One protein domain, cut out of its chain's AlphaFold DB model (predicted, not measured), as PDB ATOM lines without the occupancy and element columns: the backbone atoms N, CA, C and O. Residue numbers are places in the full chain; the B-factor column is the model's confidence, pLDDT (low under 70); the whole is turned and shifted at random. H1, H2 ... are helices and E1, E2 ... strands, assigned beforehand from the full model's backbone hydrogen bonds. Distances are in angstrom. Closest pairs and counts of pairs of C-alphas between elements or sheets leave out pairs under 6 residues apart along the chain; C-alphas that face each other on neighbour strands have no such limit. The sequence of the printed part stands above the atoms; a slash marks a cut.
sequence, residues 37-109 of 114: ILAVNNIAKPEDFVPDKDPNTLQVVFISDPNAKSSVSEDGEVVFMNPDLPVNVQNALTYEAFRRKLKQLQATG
ATOM      1  N   ILE A  37    -137.720 -71.823 -67.022       92.38
ATOM      2  CA  ILE A  37    -136.911 -70.809 -67.705       92.38
ATOM      3  C   ILE A  37    -137.534 -70.532 -69.066       92.38
ATOM      4  O   ILE A  37    -137.549 -71.400 -69.941       92.38
ATOM      5  N   LEU A  38    -138.002 -69.301 -69.262       94.69
ATOM      6  CA  LEU A  38    -138.536 -68.835 -70.532       94.69
ATOM      7  C   LEU A  38    -137.480 -68.000 -71.254       94.69
ATOM      8  O   LEU A  38    -137.094 -66.931 -70.789       94.69
ATOM      9  N   ALA A  39    -137.030 -68.471 -72.413       93.44
ATOM     10  CA  ALA A  39    -136.168 -67.692 -73.294       93.44
ATOM     11  C   ALA A  39    -137.020 -66.803 -74.209       93.44
ATOM     12  O   ALA A  39    -137.815 -67.302 -75.009       93.44
ATOM     13  N   VAL A  40    -136.829 -65.488 -74.122       93.31
ATOM     14  CA  VAL A  40    -137.522 -64.490 -74.938       93.31
ATOM     15  C   VAL A  40    -136.519 -63.850 -75.889       93.31
ATOM     16  O   VAL A  40    -135.485 -63.346 -75.466       93.31
ATOM     17  N   ASN A  41    -136.828 -63.869 -77.183       90.25
ATOM     18  CA  ASN A  41    -135.978 -63.318 -78.238       90.25
ATOM     19  C   ASN A  41    -136.651 -62.119 -78.915       90.25
ATOM     20  O   ASN A  41    -137.841 -61.875 -78.724       90.25
ATOM     21  N   ASN A  42    -135.902 -61.435 -79.785       84.00
ATOM     22  CA  ASN A  42    -136.375 -60.320 -80.615       84.00
ATOM     23  C   ASN A  42    -136.784 -59.065 -79.828       84.00
ATOM     24  O   ASN A  42    -137.631 -58.301 -80.287       84.00
ATOM     25  N   ILE A  43    -136.162 -58.827 -78.672       90.94
ATOM     26  CA  ILE A  43    -136.325 -57.585 -77.917       90.94
ATOM     27  C   ILE A  43    -135.171 -56.645 -78.266       90.94
ATOM     28  O   ILE A  43    -134.005 -57.003 -78.111       90.94
ATOM     29  N   ALA A  44    -135.487 -55.449 -78.767       86.25
ATOM     30  CA  ALA A  44    -134.470 -54.463 -79.127       86.25
ATOM     31  C   ALA A  44    -133.850 -53.826 -77.884       86.25
ATOM     32  O   ALA A  44    -132.629 -53.700 -77.814       86.25
ATOM     33  N   LYS A  45    -134.678 -53.463 -76.897       88.62
ATOM     34  CA  LYS A  45    -134.235 -52.860 -75.639       88.62
ATOM     35  C   LYS A  45    -135.056 -53.357 -74.443       88.62
ATOM     36  O   LYS A  45    -136.207 -53.746 -74.635       88.62
ATOM     37  N   PRO A  46    -134.510 -53.332 -73.208       89.50
ATOM     38  CA  PRO A  46    -135.243 -53.741 -72.009       89.50
ATOM     39  C   PRO A  46    -136.628 -53.102 -71.861       89.50
ATOM     40  O   PRO A  46    -137.570 -53.774 -71.458       89.50
ATOM     41  N   GLU A  47    -136.754 -51.817 -72.197       91.12
ATOM     42  CA  GLU A  47    -138.002 -51.053 -72.092       91.12
ATOM     43  C   GLU A  47    -139.129 -51.538 -73.017       91.12
ATOM     44  O   GLU A  47    -140.292 -51.239 -72.756       91.12
ATOM     45  N   ASP A  48    -138.805 -52.306 -74.060       90.56
ATOM     46  CA  ASP A  48    -139.787 -52.869 -74.991       90.56
ATOM     47  C   ASP A  48    -140.404 -54.178 -74.467       90.56
ATOM     48  O   ASP A  48    -141.356 -54.707 -75.046       90.56
ATOM     49  N   PHE A  49    -139.854 -54.736 -73.385       94.06
ATOM     50  CA  PHE A  49    -140.287 -56.005 -72.821       94.06
ATOM     51  C   PHE A  49    -141.340 -55.820 -71.726       94.06
ATOM     52  O   PHE A  49    -141.171 -55.042 -70.787       94.06
ATOM     53  N   VAL A  50    -142.410 -56.611 -71.811       93.56
ATOM     54  CA  VAL A  50    -143.449 -56.696 -70.782       93.56
ATOM     55  C   VAL A  50    -143.354 -58.066 -70.104       93.56
ATOM     56  O   VAL A  50    -143.580 -59.069 -70.783       93.56
ATOM     57  N   PRO A  51    -143.053 -58.131 -68.793       93.38
ATOM     58  CA  PRO A  51    -142.993 -59.394 -68.061       93.38
ATOM     59  C   PRO A  51    -144.347 -60.114 -68.024       93.38
ATOM     60  O   PRO A  51    -145.387 -59.468 -67.859       93.38
ATOM     61  N   ASP A  52    -144.330 -61.448 -68.097       89.81
ATOM     62  CA  ASP A  52    -145.522 -62.304 -67.937       89.81
ATOM     63  C   ASP A  52    -146.144 -62.275 -66.522       89.81
ATOM     64  O   ASP A  52    -147.323 -62.594 -66.364       89.81
ATOM     65  N   LYS A  53    -145.375 -61.823 -65.518       88.75
ATOM     66  CA  LYS A  53    -145.718 -61.783 -64.086       88.75
ATOM     67  C   LYS A  53    -146.000 -63.158 -63.467       88.75
ATOM     68  O   LYS A  53    -146.710 -63.227 -62.462       88.75
ATOM     69  N   ASP A  54    -145.478 -64.240 -64.049       91.50
ATOM     70  CA  ASP A  54    -145.541 -65.561 -63.424       91.50
ATOM     71  C   ASP A  54    -144.382 -65.728 -62.425       91.50
ATOM     72  O   ASP A  54    -143.222 -65.854 -62.834       91.50
ATOM     73  N   PRO A  55    -144.659 -65.803 -61.108       86.75
ATOM     74  CA  PRO A  55    -143.618 -65.955 -60.100       86.75
ATOM     75  C   PRO A  55    -142.903 -67.313 -60.173       86.75
ATOM     76  O   PRO A  55    -141.880 -67.492 -59.508       86.75
ATOM     77  N   ASN A  56    -143.393 -68.276 -60.958       90.75
ATOM     78  CA  ASN A  56    -142.754 -69.578 -61.158       90.75
ATOM     79  C   ASN A  56    -141.844 -69.626 -62.384       90.75
ATOM     80  O   ASN A  56    -141.071 -70.580 -62.513       90.75
ATOM     81  N   THR A  57    -141.785 -68.544 -63.155       94.06
ATOM     82  CA  THR A  57    -140.913 -68.421 -64.320       94.06
ATOM     83  C   THR A  57    -139.723 -67.504 -64.024       94.06
ATOM     84  O   THR A  57    -139.790 -66.595 -63.192       94.06
ATOM     85  N   LEU A  58    -138.589 -67.788 -64.655       96.25
ATOM     86  CA  LEU A  58    -137.495 -66.852 -64.875       96.25
ATOM     87  C   LEU A  58    -137.460 -66.529 -66.369       96.25
ATOM     88  O   LEU A  58    -137.236 -67.416 -67.194       96.25
ATOM     89  N   GLN A  59    -137.654 -65.262 -66.724       97.12
ATOM     90  CA  GLN A  59    -137.627 -64.814 -68.115       97.12
ATOM     91  C   GLN A  59    -136.221 -64.338 -68.480       97.12
ATOM     92  O   GLN A  59    -135.733 -63.340 -67.954       97.12
ATOM     93  N   VAL A  60    -135.562 -65.048 -69.392       96.38
ATOM     94  CA  VAL A  60    -134.271 -64.653 -69.962       96.38
ATOM     95  C   VAL A  60    -134.531 -63.980 -71.300       96.38
ATOM     96  O   VAL A  60    -134.866 -64.630 -72.287       96.38
ATOM     97  N   VAL A  61    -134.398 -62.660 -71.317       96.50
ATOM     98  CA  VAL A  61    -134.683 -61.799 -72.460       96.50
ATOM     99  C   VAL A  61    -133.387 -61.478 -73.187       96.50
ATOM    100  O   VAL A  61    -132.538 -60.749 -72.671       96.50
ATOM    101  N   PHE A  62    -133.244 -61.998 -74.400       94.62
ATOM    102  CA  PHE A  62    -132.114 -61.705 -75.268       94.62
ATOM    103  C   PHE A  62    -132.328 -60.377 -75.989       94.62
ATOM    104  O   PHE A  62    -133.260 -60.224 -76.786       94.62
ATOM    105  N   ILE A  63    -131.448 -59.423 -75.697       93.75
ATOM    106  CA  ILE A  63    -131.469 -58.080 -76.262       93.75
ATOM    107  C   ILE A  63    -130.618 -58.043 -77.529       93.75
ATOM    108  O   ILE A  63    -129.468 -58.483 -77.511       93.75
ATOM    109  N   SER A  64    -131.168 -57.498 -78.612       90.06
ATOM    110  CA  SER A  64    -130.466 -57.384 -79.895       90.06
ATOM    111  C   SER A  64    -129.631 -56.109 -80.050       90.06
ATOM    112  O   SER A  64    -128.726 -56.098 -80.884       90.06
ATOM    113  N   ASP A  65    -129.881 -55.047 -79.272       88.00
ATOM    114  CA  ASP A  65    -129.019 -53.858 -79.255       88.00
ATOM    115  C   ASP A  65    -127.680 -54.170 -78.556       88.00
ATOM    116  O   ASP A  65    -127.659 -54.414 -77.344       88.00
ATOM    117  N   PRO A  66    -126.537 -54.116 -79.266       82.12
ATOM    118  CA  PRO A  66    -125.230 -54.417 -78.685       82.12
ATOM    119  C   PRO A  66    -124.781 -53.393 -77.631       82.12
ATOM    120  O   PRO A  66    -123.890 -53.688 -76.835       82.12
ATOM    121  N   ASN A  67    -125.378 -52.198 -77.605       86.50
ATOM    122  CA  ASN A  67    -125.071 -51.160 -76.619       86.50
ATOM    123  C   ASN A  67    -125.914 -51.288 -75.347       86.50
ATOM    124  O   ASN A  67    -125.613 -50.638 -74.338       86.50
ATOM    125  N   ALA A  68    -126.975 -52.099 -75.378       86.69
ATOM    126  CA  ALA A  68    -127.804 -52.331 -74.213       86.69
ATOM    127  C   ALA A  68    -127.023 -53.140 -73.174       86.69
ATOM    128  O   ALA A  68    -126.430 -54.186 -73.453       86.69
ATOM    129  N   LYS A  69    -127.023 -52.649 -71.934       90.00
ATOM    130  CA  LYS A  69    -126.372 -53.346 -70.828       90.00
ATOM    131  C   LYS A  69    -127.231 -54.518 -70.386       90.00
ATOM    132  O   LYS A  69    -128.422 -54.360 -70.127       90.00
ATOM    133  N   SER A  70    -126.595 -55.670 -70.213       93.75
ATOM    134  CA  SER A  70    -127.234 -56.781 -69.518       93.75
ATOM    135  C   SER A  70    -127.504 -56.409 -68.066       93.75
ATOM    136  O   SER A  70    -126.711 -55.717 -67.423       93.75
ATOM    137  N   SER A  71    -128.648 -56.838 -67.560       95.06
ATOM    138  CA  SER A  71    -129.114 -56.486 -66.229       95.06
ATOM    139  C   SER A  71    -130.065 -57.544 -65.694       95.06
ATOM    140  O   SER A  71    -130.558 -58.409 -66.413       95.06
ATOM    141  N   VAL A  72    -130.302 -57.469 -64.396       96.75
ATOM    142  CA  VAL A  72    -131.282 -58.287 -63.698       96.75
ATOM    143  C   VAL A  72    -132.292 -57.322 -63.099       96.75
ATOM    144  O   VAL A  72    -131.902 -56.287 -62.546       96.75
ATOM    145  N   SER A  73    -133.567 -57.658 -63.222       95.50
ATOM    146  CA  SER A  73    -134.678 -56.984 -62.542       95.50
ATOM    147  C   SER A  73    -134.485 -56.938 -61.017       95.50
ATOM    148  O   SER A  73    -133.675 -57.668 -60.434       95.50
ATOM    149  N   GLU A  74    -135.184 -56.025 -60.348       93.56
ATOM    150  CA  GLU A  74    -135.073 -55.856 -58.893       93.56
ATOM    151  C   GLU A  74    -135.674 -57.034 -58.117       93.56
ATOM    152  O   GLU A  74    -135.166 -57.405 -57.057       93.56
ATOM    153  N   ASP A  75    -136.726 -57.641 -58.665       93.31
ATOM    154  CA  ASP A  75    -137.390 -58.826 -58.123       93.31
ATOM    155  C   ASP A  75    -136.686 -60.142 -58.491       93.31
ATOM    156  O   ASP A  75    -136.876 -61.156 -57.821       93.31
ATOM    157  N   GLY A  76    -135.812 -60.117 -59.501       94.69
ATOM    158  CA  GLY A  76    -135.095 -61.293 -59.975       94.69
ATOM    159  C   GLY A  76    -135.932 -62.209 -60.868       94.69
ATOM    160  O   GLY A  76    -135.556 -63.366 -61.042       94.69
ATOM    161  N   GLU A  77    -137.044 -61.729 -61.433       95.94
ATOM    162  CA  GLU A  77    -137.914 -62.513 -62.328       95.94
ATOM    163  C   GLU A  77    -137.521 -62.409 -63.806       95.94
ATOM    164  O   GLU A  77    -137.880 -63.259 -64.624       95.94
ATOM    165  N   VAL A  78    -136.744 -61.383 -64.150       97.25
ATOM    166  CA  VAL A  78    -136.294 -61.093 -65.516       97.25
ATOM    167  C   VAL A  78    -134.784 -60.870 -65.560       97.25
ATOM    168  O   VAL A  78    -134.241 -60.067 -64.790       97.25
ATOM    169  N   VAL A  79    -134.118 -61.534 -66.505       97.50
ATOM    170  CA  VAL A  79    -132.719 -61.308 -66.883       97.50
ATOM    171  C   VAL A  79    -132.684 -60.746 -68.291       97.50
ATOM    172  O   VAL A  79    -133.043 -61.421 -69.248       97.50
ATOM    173  N   PHE A  80    -132.194 -59.524 -68.424       96.44
ATOM    174  CA  PHE A  80    -131.905 -58.900 -69.703       96.44
ATOM    175  C   PHE A  80    -130.467 -59.227 -70.096       96.44
ATOM    176  O   PHE A  80    -129.529 -58.845 -69.395       96.44
ATOM    177  N   MET A  81    -130.274 -59.939 -71.200       94.31
ATOM    178  CA  MET A  81    -128.986 -60.518 -71.571       94.31
ATOM    179  C   MET A  81    -128.606 -60.157 -73.003       94.31
ATOM    180  O   MET A  81    -129.410 -60.287 -73.918       94.31
ATOM    181  N   ASN A  82    -127.358 -59.743 -73.207       90.75
ATOM    182  CA  ASN A  82    -126.770 -59.697 -74.539       90.75
ATOM    183  C   ASN A  82    -126.234 -61.110 -74.870       90.75
ATOM    184  O   ASN A  82    -125.484 -61.663 -74.055       90.75
ATOM    185  N   PRO A  83    -126.615 -61.712 -76.012       85.50
ATOM    186  CA  PRO A  83    -126.238 -63.084 -76.358       85.50
ATOM    187  C   PRO A  83    -124.726 -63.288 -76.539       85.50
ATOM    188  O   PRO A  83    -124.243 -64.403 -76.352       85.50
ATOM    189  N   ASP A  84    -123.970 -62.226 -76.831       89.50
ATOM    190  CA  ASP A  84    -122.523 -62.290 -77.064       89.50
ATOM    191  C   ASP A  84    -121.702 -62.337 -75.761       89.50
ATOM    192  O   ASP A  84    -120.468 -62.383 -75.783       89.50
ATOM    193  N   LEU A  85    -122.362 -62.326 -74.597       90.06
ATOM    194  CA  LEU A  85    -121.675 -62.429 -73.317       90.06
ATOM    195  C   LEU A  85    -120.999 -63.797 -73.134       90.06
ATOM    196  O   LEU A  85    -121.585 -64.829 -73.464       90.06
ATOM    197  N   PRO A  86    -119.816 -63.854 -72.499       93.81
ATOM    198  CA  PRO A  86    -119.215 -65.118 -72.088       93.81
ATOM    199  C   PRO A  86    -120.152 -65.941 -71.193       93.81
ATOM    200  O   PRO A  86    -120.803 -65.395 -70.300       93.81
ATOM    201  N   VAL A  87    -120.169 -67.267 -71.366       93.19
ATOM    202  CA  VAL A  87    -121.063 -68.195 -70.636       93.19
ATOM    203  C   VAL A  87    -120.975 -68.029 -69.114       93.19
ATOM    204  O   VAL A  87    -121.983 -68.084 -68.418       93.19
ATOM    205  N   ASN A  88    -119.784 -67.775 -68.569       94.62
ATOM    206  CA  ASN A  88    -119.614 -67.531 -67.135       94.62
ATOM    207  C   ASN A  88    -120.320 -66.247 -66.664       94.62
ATOM    208  O   ASN A  88    -120.835 -66.218 -65.549       94.62
ATOM    209  N   VAL A  89    -120.369 -65.207 -67.499       94.69
ATOM    210  CA  VAL A  89    -121.097 -63.965 -67.207       94.69
ATOM    211  C   VAL A  89    -122.602 -64.197 -67.310       94.69
ATOM    212  O   VAL A  89    -123.339 -63.752 -66.434       94.69
ATOM    213  N   GLN A  90    -123.054 -64.952 -68.316       93.56
ATOM    214  CA  GLN A  90    -124.461 -65.347 -68.436       93.56
ATOM    215  C   GLN A  90    -124.924 -66.122 -67.192       93.56
ATOM    216  O   GLN A  90    -125.917 -65.759 -66.564       93.56
ATOM    217  N   ASN A  91    -124.145 -67.120 -66.764       93.69
ATOM    218  CA  ASN A  91    -124.427 -67.902 -65.562       93.69
ATOM    219  C   ASN A  91    -124.452 -67.035 -64.296       93.69
ATOM    220  O   ASN A  91    -125.298 -67.249 -63.430       93.69
ATOM    221  N   ALA A  92    -123.553 -66.053 -64.184       95.31
ATOM    222  CA  ALA A  92    -123.523 -65.135 -63.050       95.31
ATOM    223  C   ALA A  92    -124.768 -64.232 -62.993       95.31
ATOM    224  O   ALA A  92    -125.308 -64.018 -61.910       95.31
ATOM    225  N   LEU A  93    -125.250 -63.738 -64.138       96.06
ATOM    226  CA  LEU A  93    -126.485 -62.947 -64.217       96.06
ATOM    227  C   LEU A  93    -127.707 -63.778 -63.823       96.06
ATOM    228  O   LEU A  93    -128.515 -63.339 -63.006       96.06
ATOM    229  N   THR A  94    -127.805 -64.999 -64.346       94.56
ATOM    230  CA  THR A  94    -128.869 -65.939 -63.984       94.56
ATOM    231  C   THR A  94    -128.832 -66.267 -62.490       94.56
ATOM    232  O   THR A  94    -129.863 -66.225 -61.825       94.56
ATOM    233  N   TYR A  95    -127.648 -66.523 -61.925       95.38
ATOM    234  CA  TYR A  95    -127.489 -66.763 -60.489       95.38
ATOM    235  C   TYR A  95    -127.934 -65.565 -59.644       95.38
ATOM    236  O   TYR A  95    -128.646 -65.723 -58.654       95.38
ATOM    237  N   GLU A  96    -127.542 -64.354 -60.043       96.50
ATOM    238  CA  GLU A  96    -127.932 -63.123 -59.356       96.50
ATOM    239  C   GLU A  96    -129.453 -62.903 -59.395       96.50
ATOM    240  O   GLU A  96    -130.015 -62.433 -58.406       96.50
ATOM    241  N   ALA A  97    -130.141 -63.302 -60.471       97.00
ATOM    242  CA  ALA A  97    -131.604 -63.276 -60.536       97.00
ATOM    243  C   ALA A  97    -132.241 -64.157 -59.461       97.00
ATOM    244  O   ALA A  97    -133.019 -63.672 -58.639       97.00
ATOM    245  N   PHE A  98    -131.815 -65.417 -59.369       95.81
ATOM    246  CA  PHE A  98    -132.305 -66.320 -58.331       95.81
ATOM    247  C   PHE A  98    -131.964 -65.845 -56.920       95.81
ATOM    248  O   PHE A  98    -132.778 -65.976 -56.005       95.81
ATOM    249  N   ARG A  99    -130.791 -65.237 -56.731       95.62
ATOM    250  CA  ARG A  99    -130.404 -64.645 -55.451       95.62
ATOM    251  C   ARG A  99    -131.309 -63.476 -55.055       95.62
ATOM    252  O   ARG A  99    -131.709 -63.386 -53.894       95.62
ATOM    253  N   ARG A 100    -131.645 -62.577 -55.984       95.94
ATOM    254  CA  ARG A 100    -132.585 -61.469 -55.730       95.94
ATOM    255  C   ARG A 100    -133.980 -61.985 -55.424       95.94
ATOM    256  O   ARG A 100    -134.574 -61.562 -54.436       95.94
ATOM    257  N   LYS A 101    -134.436 -62.972 -56.188       94.44
ATOM    258  CA  LYS A 101    -135.726 -63.619 -55.974       94.44
ATOM    259  C   LYS A 101    -135.821 -64.277 -54.603       94.44
ATOM    260  O   LYS A 101    -136.792 -64.063 -53.884       94.44
ATOM    261  N   LEU A 102    -134.785 -65.007 -54.184       93.19
ATOM    262  CA  LEU A 102    -134.733 -65.586 -52.843       93.19
ATOM    263  C   LEU A 102    -134.847 -64.507 -51.756       93.19
ATOM    264  O   LEU A 102    -135.622 -64.670 -50.816       93.19
ATOM    265  N   LYS A 103    -134.136 -63.383 -51.903       92.44
ATOM    266  CA  LYS A 103    -134.240 -62.255 -50.964       92.44
ATOM    267  C   LYS A 103    -135.648 -61.663 -50.916       92.44
ATOM    268  O   LYS A 103    -136.115 -61.341 -49.828       92.44
ATOM    269  N   GLN A 104    -136.331 -61.544 -52.054       91.31
ATOM    270  CA  GLN A 104    -137.716 -61.061 -52.098       91.31
ATOM    271  C   GLN A 104    -138.685 -62.019 -51.399       91.31
ATOM    272  O   GLN A 104    -139.523 -61.585 -50.608       91.31
ATOM    273  N   LEU A 105    -138.544 -63.327 -51.621       89.06
ATOM    274  CA  LEU A 105    -139.352 -64.343 -50.939       89.06
ATOM    275  C   LEU A 105    -139.146 -64.289 -49.416       89.06
ATOM    276  O   LEU A 105    -140.107 -64.270 -48.648       89.06
ATOM    277  N   GLN A 106    -137.892 -64.161 -48.976       88.00
ATOM    278  CA  GLN A 106    -137.553 -64.012 -47.560       88.00
ATOM    279  C   GLN A 106    -138.114 -62.714 -46.959       88.00
ATOM    280  O   GLN A 106    -138.637 -62.730 -45.846       88.00
ATOM    281  N   ALA A 107    -138.047 -61.597 -47.691       86.56
ATOM    282  CA  ALA A 107    -138.555 -60.301 -47.241       86.56
ATOM    283  C   ALA A 107    -140.088 -60.258 -47.140       86.56
ATOM    284  O   ALA A 107    -140.633 -59.610 -46.248       86.56
ATOM    285  N   THR A 108    -140.789 -60.955 -48.033       83.44
ATOM    286  CA  THR A 108    -142.260 -61.004 -48.073       83.44
ATOM    287  C   THR A 108    -142.854 -62.051 -47.129       83.44
ATOM    288  O   THR A 108    -144.075 -62.155 -47.017       83.44
ATOM    289  N   GLY A 109    -142.015 -62.828 -46.434       69.62
ATOM    290  CA  GLY A 109    -142.463 -63.923 -45.573       69.62
ATOM    291  C   GLY A 109    -143.116 -65.069 -46.348       69.62
ATOM    292  O   GLY A 109    -143.736 -65.940 -45.737       69.62
TER     293      GLY A 109
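This is residues 37 to 109 of the 114 residues of an uncharacterized protein of Rhizomicrobium palustre (UniProt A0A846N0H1). A small sheet of three parallel strands has one long helix, H1, packed over one face beside the E3 edge and running along the strands. The long link of residues 44 to 56 arches over the other face, and residues 71 to 72, in the second long link, pair with E3. The printed part has 73 residues, with three named strands and one named helix along the chain as E1, E2, E3, H1; the sheet's order is E1, E2, E3, and the class is mixed. It is compact, with a radius of gyration of the C-alphas of 12.0 A, and spans 38 by 26 by 18 A.

E1, residues 37 to 43, begins at C-alpha 37 (-136.911, -70.809, -67.705) and measures 16.7 A. E2, residues 57 to 63, measures 18.4 A. E3 holds residues 78 to 81. H1, residues 87 to 107, measures 30.3 A and ends at C-alpha 107 (-138.555, -60.301, -47.241).

E1 and E2 are parallel neighbours at 27 degrees; N 40 and O 60 are within hydrogen-bond range at 2.8 A. E2 and E3 are parallel at 27 degrees, with N 61 and O 79 at 2.8 A. Residues 71 to 72 pair antiparallel with residues 79 to 80 of E3. H1 is on the sheet, making two layers, a helix on one face of a sheet, at a height over the sheet of 9.1 A. It lies over E3, at 18 degrees on the local plane; the closest C-alphas, Val 79 and Thr 94, are 6.7 A apart. In H1 every O i to N i+4 pair is within hydrogen-bond range.

The C-alphas farthest apart, of Pro 66 and Gly 109, are 38.5 A apart. The printed part has no cut. The links E1 to E2 and E2 to E3 are long; E3 to H1 is tight. The mean pLDDT of the printed part is 92.0, and residue 109 is under 70.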